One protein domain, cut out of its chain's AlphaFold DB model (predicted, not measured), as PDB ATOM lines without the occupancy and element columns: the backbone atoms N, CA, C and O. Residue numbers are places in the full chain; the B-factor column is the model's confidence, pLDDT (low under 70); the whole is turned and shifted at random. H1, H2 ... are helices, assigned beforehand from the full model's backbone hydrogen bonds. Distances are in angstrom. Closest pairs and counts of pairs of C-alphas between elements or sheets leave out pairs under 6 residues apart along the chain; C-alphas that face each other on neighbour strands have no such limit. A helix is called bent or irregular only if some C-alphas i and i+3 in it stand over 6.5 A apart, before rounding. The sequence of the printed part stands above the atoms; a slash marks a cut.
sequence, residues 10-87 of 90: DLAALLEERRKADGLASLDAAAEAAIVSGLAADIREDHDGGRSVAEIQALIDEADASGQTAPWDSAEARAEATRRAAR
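This is residues 10 to 87 of the 90 residues of an uncharacterized protein of Hydrogenophilaceae bacterium (UniProt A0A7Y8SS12). You are looking at an open, strung-out zigzag of four helices, in which H1 and the first part of the longest helix, H2, pack together as an L, while H3 and H4 follow one after the other with no contact to any helix. There is no common core: the far part of H2, residues 35 to 43, most of H3 and the whole of H4 stand free. The printed part has 78 residues with four named helices, in the order H1, H2, H3, H4, and no named strand; the class is all helix. The whole is extended and elongated, with a radius of gyration of the C-alphas of 18.6 A and spans of 53 by 30 by 26 A.

Begin with H2, residues 27 to 46, the longest helix. H1, residues 10 to 21, touches it, and their closest C-alphas, those of Arg 19 and Ala 30, are 5.2 A apart. Look for the place where they touch at residues 15 to 19 of H1 and residues 27 to 34 of H2 alone. The lines of H1 and H2 are about perpendicular, at 85 degrees, and their centres are 14.2 A apart. Go on to H3, residues 53 to 65, which is apart from H2 and from H1. H4, residues 74 to 85, is apart from H1, H2 and H3. In the backbones of H1, H2, H3 and H4, every O i to N i+4 pair is within hydrogen-bond range.

Find C-alpha 27 at (-56.462, -9.018, 6.592); from there H2 runs 28.0 A to C-alpha 46 at (-44.645, -32.964, 15.040). Before it, H1 begins at C-alpha 10, at (-65.417, -17.972, 2.475), and measures 16.6 A to Ala 21. After H2, look for H3 from Val 53 to Ala 65, 18.3 A from first to last C-alpha. H4 runs from Ser 74 to Ala 85, 16.4 A, and its last C-alpha is at (-19.309, -27.302, 15.199). No helix is bent or irregular.

The two C-alphas farthest apart, those of Asp 10 and Arg 87, are also the first and last printed, and they are 54.2 A apart. The printed part has no cut. The link from H1 to H2, five residues, is tight; the links from H2 to H3, six residues, and from H3 to H4, eight residues, are short. In the B-factor column the mean pLDDT of the printed part is 73.4. You will find values under 70 at 26 residues: 39 to 55, 64, 67 to 72, 74 and 87. The model's mean is 89 for H1 and 71 for H2.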
ATOM      1  N   ASP A  10     -65.248 -17.341   1.161       88.00
ATOM      2  CA  ASP A  10     -65.417 -17.972   2.475       88.00
ATOM      3  C   ASP A  10     -64.163 -17.817   3.346       88.00
ATOM      4  O   ASP A  10     -64.250 -17.489   4.530       88.00
ATOM      5  N   LEU A  11     -62.974 -18.001   2.759       82.75
ATOM      6  CA  LEU A  11     -61.715 -17.826   3.481       82.75
ATOM      7  C   LEU A  11     -61.470 -16.350   3.815       82.75
ATOM      8  O   LEU A  11     -60.991 -16.037   4.905       82.75
ATOM      9  N   ALA A  12     -61.839 -15.434   2.919       87.94
ATOM     10  CA  ALA A  12     -61.770 -14.001   3.187       87.94
ATOM     11  C   ALA A  12     -62.703 -13.588   4.341       87.94
ATOM     12  O   ALA A  12     -62.298 -12.805   5.203       87.94
ATOM     13  N   ALA A  13     -63.916 -14.147   4.403       90.38
ATOM     14  CA  ALA A  13     -64.859 -13.906   5.491       90.38
ATOM     15  C   ALA A  13     -64.321 -14.410   6.840       90.38
ATOM     16  O   ALA A  13     -64.350 -13.671   7.825       90.38
ATOM     17  N   LEU A  14     -63.748 -15.618   6.869       88.38
ATOM     18  CA  LEU A  14     -63.124 -16.183   8.071       88.38
ATOM     19  C   LEU A  14     -61.952 -15.330   8.577       88.38
ATOM     20  O   LEU A  14     -61.836 -15.080   9.778       88.38
ATOM     21  N   LEU A  15     -61.095 -14.844   7.673       89.44
ATOM     22  CA  LEU A  15     -59.990 -13.955   8.039       89.44
ATOM     23  C   LEU A  15     -60.489 -12.608   8.575       89.44
ATOM     24  O   LEU A  15     -59.896 -12.072   9.509       89.44
ATOM     25  N   GLU A  16     -61.590 -12.075   8.045       90.06
ATOM     26  CA  GLU A  16     -62.186 -10.826   8.531       90.06
ATOM     27  C   GLU A  16     -62.829 -10.987   9.917       90.06
ATOM     28  O   GLU A  16     -62.689 -10.105  10.770       90.06
ATOM     29  N   GLU A  17     -63.506 -12.107  10.182       89.62
ATOM     30  CA  GLU A  17     -64.012 -12.430  11.523       89.62
ATOM     31  C   GLU A  17     -62.867 -12.549  12.527       89.62
ATOM     32  O   GLU A  17     -62.913 -11.943  13.601       89.62
ATOM     33  N   ARG A  18     -61.798 -13.255  12.144       85.12
ATOM     34  CA  ARG A  18     -60.598 -13.403  12.967       85.12
ATOM     35  C   ARG A  18     -59.926 -12.060  13.236       85.12
ATOM     36  O   ARG A  18     -59.592 -11.764  14.378       85.12
ATOM     37  N   ARG A  19     -59.794 -11.216  12.209       93.56
ATOM     38  CA  ARG A  19     -59.243  -9.861  12.324       93.56
ATOM     39  C   ARG A  19     -60.000  -9.039  13.363       93.56
ATOM     40  O   ARG A  19     -59.377  -8.354  14.168       93.56
ATOM     41  N   LYS A  20     -61.335  -9.101  13.355       92.19
ATOM     42  CA  LYS A  20     -62.183  -8.387  14.321       92.19
ATOM     43  C   LYS A  20     -62.061  -8.959  15.729       92.19
ATOM     44  O   LYS A  20     -61.964  -8.182  16.671       92.19
ATOM     45  N   ALA A  21     -62.064 -10.285  15.861       89.75
ATOM     46  CA  ALA A  21     -61.954 -10.961  17.151       89.75
ATOM     47  C   ALA A  21     -60.610 -10.674  17.840       89.75
ATOM     48  O   ALA A  21     -60.582 -10.368  19.030       89.75
ATOM     49  N   ASP A  22     -59.520 -10.698  17.072       86.00
ATOM     50  CA  ASP A  22     -58.155 -10.509  17.572       86.00
ATOM     51  C   ASP A  22     -57.703  -9.031  17.539       86.00
ATOM     52  O   ASP A  22     -56.588  -8.711  17.947       86.00
ATOM     53  N   GLY A  23     -58.542  -8.111  17.046       91.75
ATOM     54  CA  GLY A  23     -58.230  -6.678  16.971       91.75
ATOM     55  C   GLY A  23     -57.099  -6.325  15.994       91.75
ATOM     56  O   GLY A  23     -56.370  -5.356  16.211       91.75
ATOM     57  N   LEU A  24     -56.930  -7.102  14.924       89.94
ATOM     58  CA  LEU A  24     -55.810  -6.979  13.992       89.94
ATOM     59  C   LEU A  24     -56.013  -5.843  12.975       89.94
ATOM     60  O   LEU A  24     -57.119  -5.541  12.511       89.94
ATOM     61  N   ALA A  25     -54.899  -5.216  12.595       90.38
ATOM     62  CA  ALA A  25     -54.894  -4.010  11.768       90.38
ATOM     63  C   ALA A  25     -55.296  -4.254  10.301       90.38
ATOM     64  O   ALA A  25     -55.761  -3.330   9.636       90.38
ATOM     65  N   SER A  26     -55.132  -5.476   9.787       90.75
ATOM     66  CA  SER A  26     -55.393  -5.810   8.383       90.75
ATOM     67  C   SER A  26     -55.738  -7.290   8.190       90.75
ATOM     68  O   SER A  26     -55.527  -8.112   9.083       90.75
ATOM     69  N   LEU A  27     -56.269  -7.627   7.010       86.56
ATOM     70  CA  LEU A  27     -56.462  -9.018   6.592       86.56
ATOM     71  C   LEU A  27     -55.130  -9.757   6.430       86.56
ATOM     72  O   LEU A  27     -55.062 -10.933   6.766       86.56
ATOM     73  N   ASP A  28     -54.071  -9.067   6.003       86.69
ATOM     74  CA  ASP A  28     -52.727  -9.648   5.926       86.69
ATOM     75  C   ASP A  28     -52.232 -10.062   7.318       86.69
ATOM     76  O   ASP A  28     -51.773 -11.184   7.495       86.69
ATOM     77  N   ALA A  29     -52.431  -9.215   8.337       85.38
ATOM     78  CA  ALA A  29     -52.093  -9.556   9.719       85.38
ATOM     79  C   ALA A  29     -52.919 -10.748  10.239       85.38
ATOM     80  O   ALA A  29     -52.407 -11.581  10.983       85.38
ATOM     81  N   ALA A  30     -54.188 -10.861   9.830       87.12
ATOM     82  CA  ALA A  30     -55.025 -12.015  10.160       87.12
ATOM     83  C   ALA A  30     -54.572 -13.294   9.437       87.12
ATOM     84  O   ALA A  30     -54.567 -14.364  10.044       87.12
ATOM     85  N   ALA A  31     -54.149 -13.194   8.174       85.06
ATOM     86  CA  ALA A  31     -53.604 -14.311   7.410       85.06
ATOM     87  C   ALA A  31     -52.266 -14.789   7.993       85.06
ATOM     88  O   ALA A  31     -52.072 -15.989   8.173       85.06
ATOM     89  N   GLU A  32     -51.376 -13.866   8.361       85.44
ATOM     90  CA  GLU A  32     -50.124 -14.171   9.059       85.44
ATOM     91  C   GLU A  32     -50.390 -14.869  10.399       85.44
ATOM     92  O   GLU A  32     -49.810 -15.920  10.672       85.44
ATOM     93  N   ALA A  33     -51.322 -14.355  11.207       82.06
ATOM     94  CA  ALA A  33     -51.704 -14.977  12.473       82.06
ATOM     95  C   ALA A  33     -52.305 -16.383  12.287       82.06
ATOM     96  O   ALA A  33     -52.024 -17.286  13.081       82.06
ATOM     97  N   ALA A  34     -53.098 -16.593  11.231       82.25
ATOM     98  CA  ALA A  34     -53.658 -17.896  10.888       82.25
ATOM     99  C   ALA A  34     -52.566 -18.890  10.458       82.25
ATOM    100  O   ALA A  34     -52.576 -20.030  10.918       82.25
ATOM    101  N   ILE A  35     -51.589 -18.453   9.655       82.62
ATOM    102  CA  ILE A  35     -50.428 -19.268   9.261       82.62
ATOM    103  C   ILE A  35     -49.595 -19.646  10.486       82.62
ATOM    104  O   ILE A  35     -49.244 -20.809  10.644       82.62
ATOM    105  N   VAL A  36     -49.307 -18.693  11.377       79.19
ATOM    106  CA  VAL A  36     -48.550 -18.958  12.611       79.19
ATOM    107  C   VAL A  36     -49.308 -19.918  13.526       79.19
ATOM    108  O   VAL A  36     -48.703 -20.818  14.096       79.19
ATOM    109  N   SER A  37     -50.629 -19.767  13.642       76.56
ATOM    110  CA  SER A  37     -51.466 -20.660  14.452       76.56
ATOM    111  C   SER A  37     -51.538 -22.072  13.869       76.56
ATOM    112  O   SER A  37     -51.444 -23.034  14.626       76.56
ATOM    113  N   GLY A  38     -51.667 -22.197  12.544       72.50
ATOM    114  CA  GLY A  38     -51.613 -23.479  11.839       72.50
ATOM    115  C   GLY A  38     -50.247 -24.143  11.987       72.50
ATOM    116  O   GLY A  38     -50.172 -25.280  12.426       72.50
ATOM    117  N   LEU A  39     -49.161 -23.395  11.776       57.03
ATOM    118  CA  LEU A  39     -47.800 -23.885  11.986       57.03
ATOM    119  C   LEU A  39     -47.554 -24.292  13.443       57.03
ATOM    120  O   LEU A  39     -46.875 -25.273  13.695       57.03
ATOM    121  N   ALA A  40     -48.102 -23.567  14.419       58.84
ATOM    122  CA  ALA A  40     -48.008 -23.945  15.825       58.84
ATOM    123  C   ALA A  40     -48.835 -25.201  16.149       58.84
ATOM    124  O   ALA A  40     -48.462 -25.941  17.056       58.84
ATOM    125  N   ALA A  41     -49.942 -25.441  15.444       58.97
ATOM    126  CA  ALA A  41     -50.709 -26.679  15.554       58.97
ATOM    127  C   ALA A  41     -49.944 -27.856  14.929       58.97
ATOM    128  O   ALA A  41     -49.804 -28.878  15.591       58.97
ATOM    129  N   ASP A  42     -49.352 -27.666  13.751       52.16
ATOM    130  CA  ASP A  42     -48.512 -28.671  13.090       52.16
ATOM    131  C   ASP A  42     -47.239 -28.948  13.902       52.16
ATOM    132  O   ASP A  42     -46.869 -30.098  14.085       52.16
ATOM    133  N   ILE A  43     -46.607 -27.927  14.497       49.06
ATOM    134  CA  ILE A  43     -45.498 -28.111  15.448       49.06
ATOM    135  C   ILE A  43     -45.970 -28.889  16.678       49.06
ATOM    136  O   ILE A  43     -45.210 -29.698  17.186       49.06
ATOM    137  N   ARG A  44     -47.193 -28.690  17.186       48.56
ATOM    138  CA  ARG A  44     -47.710 -29.530  18.285       48.56
ATOM    139  C   ARG A  44     -47.937 -30.979  17.849       48.56
ATOM    140  O   ARG A  44     -47.832 -31.851  18.704       48.56
ATOM    141  N   GLU A  45     -48.244 -31.222  16.577       49.03
ATOM    142  CA  GLU A  45     -48.387 -32.566  16.005       49.03
ATOM    143  C   GLU A  45     -47.024 -33.236  15.742       49.03
ATOM    144  O   GLU A  45     -46.872 -34.422  16.020       49.03
ATOM    145  N   ASP A  46     -46.012 -32.476  15.307       44.94
ATOM    146  CA  ASP A  46     -44.645 -32.964  15.040       44.94
ATOM    147  C   ASP A  46     -43.750 -32.991  16.294       44.94
ATOM    148  O   ASP A  46     -42.720 -33.670  16.338       44.94
ATOM    149  N   HIS A  47     -44.117 -32.267  17.354       45.41
ATOM    150  CA  HIS A  47     -43.412 -32.304  18.630       45.41
ATOM    151  C   HIS A  47     -43.966 -33.450  19.486       45.41
ATOM    152  O   HIS A  47     -44.625 -33.241  20.505       45.41
ATOM    153  N   ASP A  48     -43.584 -34.671  19.103       46.44
ATOM    154  CA  ASP A  48     -43.745 -35.968  19.792       46.44
ATOM    155  C   ASP A  48     -43.086 -36.013  21.203       46.44
ATOM    156  O   ASP A  48     -42.729 -37.053  21.748       46.44
ATOM    157  N   GLY A  49     -42.864 -34.848  21.821       52.12
ATOM    158  CA  GLY A  49     -42.272 -34.667  23.143       52.12
ATOM    159  C   GLY A  49     -43.285 -34.511  24.280       52.12
ATOM    160  O   GLY A  49     -42.859 -34.304  25.413       52.12
ATOM    161  N   GLY A  50     -44.594 -34.558  23.997       51.03
ATOM    162  CA  GLY A  50     -45.651 -34.754  25.000       51.03
ATOM    163  C   GLY A  50     -45.800 -33.688  26.092       51.03
ATOM    164  O   GLY A  50     -46.501 -33.941  27.068       51.03
ATOM    165  N   ARG A  51     -45.172 -32.512  25.972       56.62
ATOM    166  CA  ARG A  51     -45.279 -31.464  26.998       56.62
ATOM    167  C   ARG A  51     -46.542 -30.638  26.795       56.62
ATOM    168  O   ARG A  51     -46.709 -29.961  25.782       56.62
ATOM    169  N   SER A  52     -47.422 -30.682  27.782       67.50
ATOM    170  CA  SER A  52     -48.602 -29.835  27.886       67.50
ATOM    171  C   SER A  52     -48.222 -28.351  27.988       67.50
ATOM    172  O   SER A  52     -47.132 -27.985  28.430       67.50
ATOM    173  N   VAL A  53     -49.155 -27.467  27.624       63.88
ATOM    174  CA  VAL A  53     -48.986 -26.004  27.752       63.88
ATOM    175  C   VAL A  53     -48.626 -25.599  29.189       63.88
ATOM    176  O   VAL A  53     -47.838 -24.680  29.388       63.88
ATOM    177  N   ALA A  54     -49.143 -26.320  30.188       66.62
ATOM    178  CA  ALA A  54     -48.827 -26.095  31.595       66.62
ATOM    179  C   ALA A  54     -47.362 -26.420  31.934       66.62
ATOM    180  O   ALA A  54     -46.739 -25.697  32.704       66.62
ATOM    181  N   GLU A  55     -46.790 -27.466  31.336       67.50
ATOM    182  CA  GLU A  55     -45.380 -27.826  31.534       67.50
ATOM    183  C   GLU A  55     -44.438 -26.832  30.853       67.50
ATOM    184  O   GLU A  55     -43.385 -26.511  31.395       67.50
ATOM    185  N   ILE A  56     -44.826 -26.297  29.692       72.56
ATOM    186  CA  ILE A  56     -44.076 -25.219  29.034       72.56
ATOM    187  C   ILE A  56     -44.102 -23.954  29.898       72.56
ATOM    188  O   ILE A  56     -43.058 -23.337  30.092       72.56
ATOM    189  N   GLN A  57     -45.262 -23.598  30.458       71.31
ATOM    190  CA  GLN A  57     -45.377 -22.440  31.344       71.31
ATOM    191  C   GLN A  57     -44.537 -22.614  32.617       71.31
ATOM    192  O   GLN A  57     -43.807 -21.702  32.984       71.31
ATOM    193  N   ALA A  58     -44.555 -23.799  33.232       76.94
ATOM    194  CA  ALA A  58     -43.744 -24.086  34.415       76.94
ATOM    195  C   ALA A  58     -42.233 -23.963  34.144       76.94
ATOM    196  O   ALA A  58     -41.501 -23.453  34.987       76.94
ATOM    197  N   LEU A  59     -41.766 -24.385  32.963       77.81
ATOM    198  CA  LEU A  59     -40.362 -24.242  32.562       77.81
ATOM    199  C   LEU A  59     -39.963 -22.778  32.331       77.81
ATOM    200  O   LEU A  59     -38.834 -22.399  32.635       77.81
ATOM    201  N   ILE A  60     -40.873 -21.965  31.791       76.62
ATOM    202  CA  ILE A  60     -40.660 -20.520  31.631       76.62
ATOM    203  C   ILE A  60     -40.576 -19.858  33.010       76.62
ATOM    204  O   ILE A  60     -39.619 -19.137  33.278       76.62
ATOM    205  N   ASP A  61     -41.508 -20.177  33.908       78.06
ATOM    206  CA  ASP A  61     -41.531 -19.632  35.267       78.06
ATOM    207  C   ASP A  61     -40.275 -20.048  36.066       78.06
ATOM    208  O   ASP A  61     -39.714 -19.248  36.819       78.06
ATOM    209  N   GLU A  62     -39.782 -21.280  35.882       77.25
ATOM    210  CA  GLU A  62     -38.526 -21.765  36.473       77.25
ATOM    211  C   GLU A  62     -37.299 -21.026  35.908       77.25
ATOM    212  O   GLU A  62     -36.404 -20.625  36.662       77.25
ATOM    213  N   ALA A  63     -37.251 -20.802  34.593       70.94
ATOM    214  CA  ALA A  63     -36.179 -20.047  33.950       70.94
ATOM    215  C   ALA A  63     -36.139 -18.588  34.444       70.94
ATOM    216  O   ALA A  63     -35.061 -18.086  34.783       70.94
ATOM    217  N   ASP A  64     -37.305 -17.953  34.579       69.81
ATOM    218  CA  ASP A  64     -37.466 -16.606  35.131       69.81
ATOM    219  C   ASP A  64     -37.016 -16.539  36.598       69.81
ATOM    220  O   ASP A  64     -36.236 -15.660  36.978       69.81
ATOM    221  N   ALA A  65     -37.440 -17.502  37.423       74.62
ATOM    222  CA  ALA A  65     -37.102 -17.561  38.846       74.62
ATOM    223  C   ALA A  65     -35.618 -17.878  39.109       74.62
ATOM    224  O   ALA A  65     -35.052 -17.423  40.104       74.62
ATOM    225  N   SER A  66     -34.973 -18.641  38.223       70.50
ATOM    226  CA  SER A  66     -33.555 -19.007  38.339       70.50
ATOM    227  C   SER A  66     -32.586 -17.881  37.950       70.50
ATOM    228  O   SER A  66     -31.373 -18.035  38.108       70.50
ATOM    229  N   GLY A  67     -33.091 -16.750  37.438       61.12
ATOM    230  CA  GLY A  67     -32.264 -15.643  36.946       61.12
ATOM    231  C   GLY A  67     -31.494 -15.973  35.662       61.12
ATOM    232  O   GLY A  67     -30.618 -15.207  35.260       61.12
ATOM    233  N   GLN A  68     -31.818 -17.092  34.998       57.62
ATOM    234  CA  GLN A  68     -31.246 -17.491  33.704       57.62
ATOM    235  C   GLN A  68     -31.825 -16.697  32.520       57.62
ATOM    236  O   GLN A  68     -31.538 -17.002  31.366       57.62
ATOM    237  N   THR A  69     -32.597 -15.646  32.787       59.03
ATOM    238  CA  THR A  69     -33.154 -14.721  31.791       59.03
ATOM    239  C   THR A  69     -32.238 -13.553  31.463       59.03
ATOM    240  O   THR A  69     -32.697 -12.528  30.948       59.03
ATOM    241  N   ALA A  70     -30.932 -13.677  31.737       61.66
ATOM    242  CA  ALA A  70     -29.961 -12.755  31.163       61.66
ATOM    243  C   ALA A  70     -30.271 -12.615  29.660       61.66
ATOM    244  O   ALA A  70     -30.515 -13.637  29.010       61.66
ATOM    245  N   PRO A  71     -30.342 -11.383  29.118       61.81
ATOM    246  CA  PRO A  71     -30.749 -11.175  27.740       61.81
ATOM    247  C   PRO A  71     -29.874 -12.047  26.853       61.81
ATOM    248  O   PRO A  71     -28.653 -11.903  26.828       61.81
ATOM    249  N   TRP A  72     -30.516 -13.008  26.195       64.44
ATOM    250  CA  TRP A  72     -29.830 -13.980  25.369       64.44
ATOM    251  C   TRP A  72     -29.107 -13.235  24.247       64.44
ATOM    252  O   TRP A  72     -29.742 -12.719  23.320       64.44
ATOM    253  N   ASP A  73     -27.776 -13.165  24.323       74.38
ATOM    254  CA  ASP A  73     -26.971 -12.626  23.236       74.38
ATOM    255  C   ASP A  73     -26.947 -13.652  22.099       74.38
ATOM    256  O   ASP A  73     -26.111 -14.556  22.006       74.38
ATOM    257  N   SER A  74     -27.932 -13.510  21.215       63.31
ATOM    258  CA  SER A  74     -28.089 -14.370  20.046       63.31
ATOM    259  C   SER A  74     -26.867 -14.361  19.118       63.31
ATOM    260  O   SER A  74     -26.665 -15.335  18.387       63.31
ATOM    261  N   ALA A  75     -26.040 -13.309  19.144       71.12
ATOM    262  CA  ALA A  75     -24.812 -13.245  18.363       71.12
ATOM    263  C   ALA A  75     -23.711 -14.095  19.009       71.12
ATOM    264  O   ALA A  75     -23.072 -14.892  18.314       71.12
ATOM    265  N   GLU A  76     -23.542 -14.005  20.330       75.00
ATOM    266  CA  GLU A  76     -22.595 -14.842  21.071       75.00
ATOM    267  C   GLU A  76     -22.964 -16.330  20.985       75.00
ATOM    268  O   GLU A  76     -22.104 -17.170  20.702       75.00
ATOM    269  N   ALA A  77     -24.250 -16.665  21.113       72.06
ATOM    270  CA  ALA A  77     -24.724 -18.042  21.005       72.06
ATOM    271  C   ALA A  77     -24.463 -18.658  19.619       72.06
ATOM    272  O   ALA A  77     -24.031 -19.808  19.515       72.06
ATOM    273  N   ARG A  78     -24.668 -17.891  18.537       72.69
ATOM    274  CA  ARG A  78     -24.341 -18.329  17.165       72.69
ATOM    275  C   ARG A  78     -22.835 -18.506  16.972       72.69
ATOM    276  O   ARG A  78     -22.408 -19.478  16.344       72.69
ATOM    277  N   ALA A  79     -22.028 -17.602  17.523       76.69
ATOM    278  CA  ALA A  79     -20.573 -17.703  17.476       76.69
ATOM    279  C   ALA A  79     -20.051 -18.928  18.252       76.69
ATOM    280  O   ALA A  79     -19.145 -19.615  17.781       76.69
ATOM    281  N   GLU A  80     -20.630 -19.241  19.412       75.69
ATOM    282  CA  GLU A  80     -20.292 -20.433  20.201       75.69
ATOM    283  C   GLU A  80     -20.747 -21.731  19.519       75.69
ATOM    284  O   GLU A  80     -19.973 -22.686  19.445       75.69
ATOM    285  N   ALA A  81     -21.953 -21.772  18.944       71.12
ATOM    286  CA  ALA A  81     -22.419 -22.920  18.162       71.12
ATOM    287  C   ALA A  81     -21.491 -23.206  16.969       71.12
ATOM    288  O   ALA A  81     -21.127 -24.355  16.718       71.12
ATOM    289  N   THR A  82     -21.033 -22.149  16.291       79.94
ATOM    290  CA  THR A  82     -20.076 -22.249  15.181       79.94
ATOM    291  C   THR A  82     -18.716 -22.762  15.662       79.94
ATOM    292  O   THR A  82     -18.148 -23.660  15.044       79.94
ATOM    293  N   ARG A  83     -18.209 -22.265  16.803       81.31
ATOM    294  CA  ARG A  83     -16.974 -22.770  17.434       81.31
ATOM    295  C   ARG A  83     -17.067 -24.249  17.799       81.31
ATOM    296  O   ARG A  83     -16.121 -24.992  17.553       81.31
ATOM    297  N   ARG A  84     -18.193 -24.686  18.371       74.50
ATOM    298  CA  ARG A  84     -18.419 -26.095  18.728       74.50
ATOM    299  C   ARG A  84     -18.507 -26.991  17.502       74.50
ATOM    300  O   ARG A  84     -17.890 -28.048  17.510       74.50
ATOM    301  N   ALA A  85     -19.207 -26.558  16.454       74.00
ATOM    302  CA  ALA A  85     -19.309 -27.302  15.199       74.00
ATOM    303  C   ALA A  85     -17.965 -27.394  14.452       74.00
ATOM    304  O   ALA A  85     -17.702 -28.381  13.773       74.00
ATOM    305  N   ALA A  86     -17.102 -26.386  14.599       74.12
ATOM    306  CA  ALA A  86     -15.755 -26.378  14.033       74.12
ATOM    307  C   ALA A  86     -14.734 -27.182  14.858       74.12
ATOM    308  O   ALA A  86     -13.609 -27.392  14.399       74.12
ATOM    309  N   ARG A  87     -15.089 -27.626  16.073       66.25
ATOM    310  CA  ARG A  87     -14.207 -28.448  16.903       66.25
ATOM    311  C   ARG A  87     -14.362 -29.911  16.473       66.25
ATOM    312  O   ARG A  87     -15.469 -30.439  16.576       66.25
TER     313      ARG A  87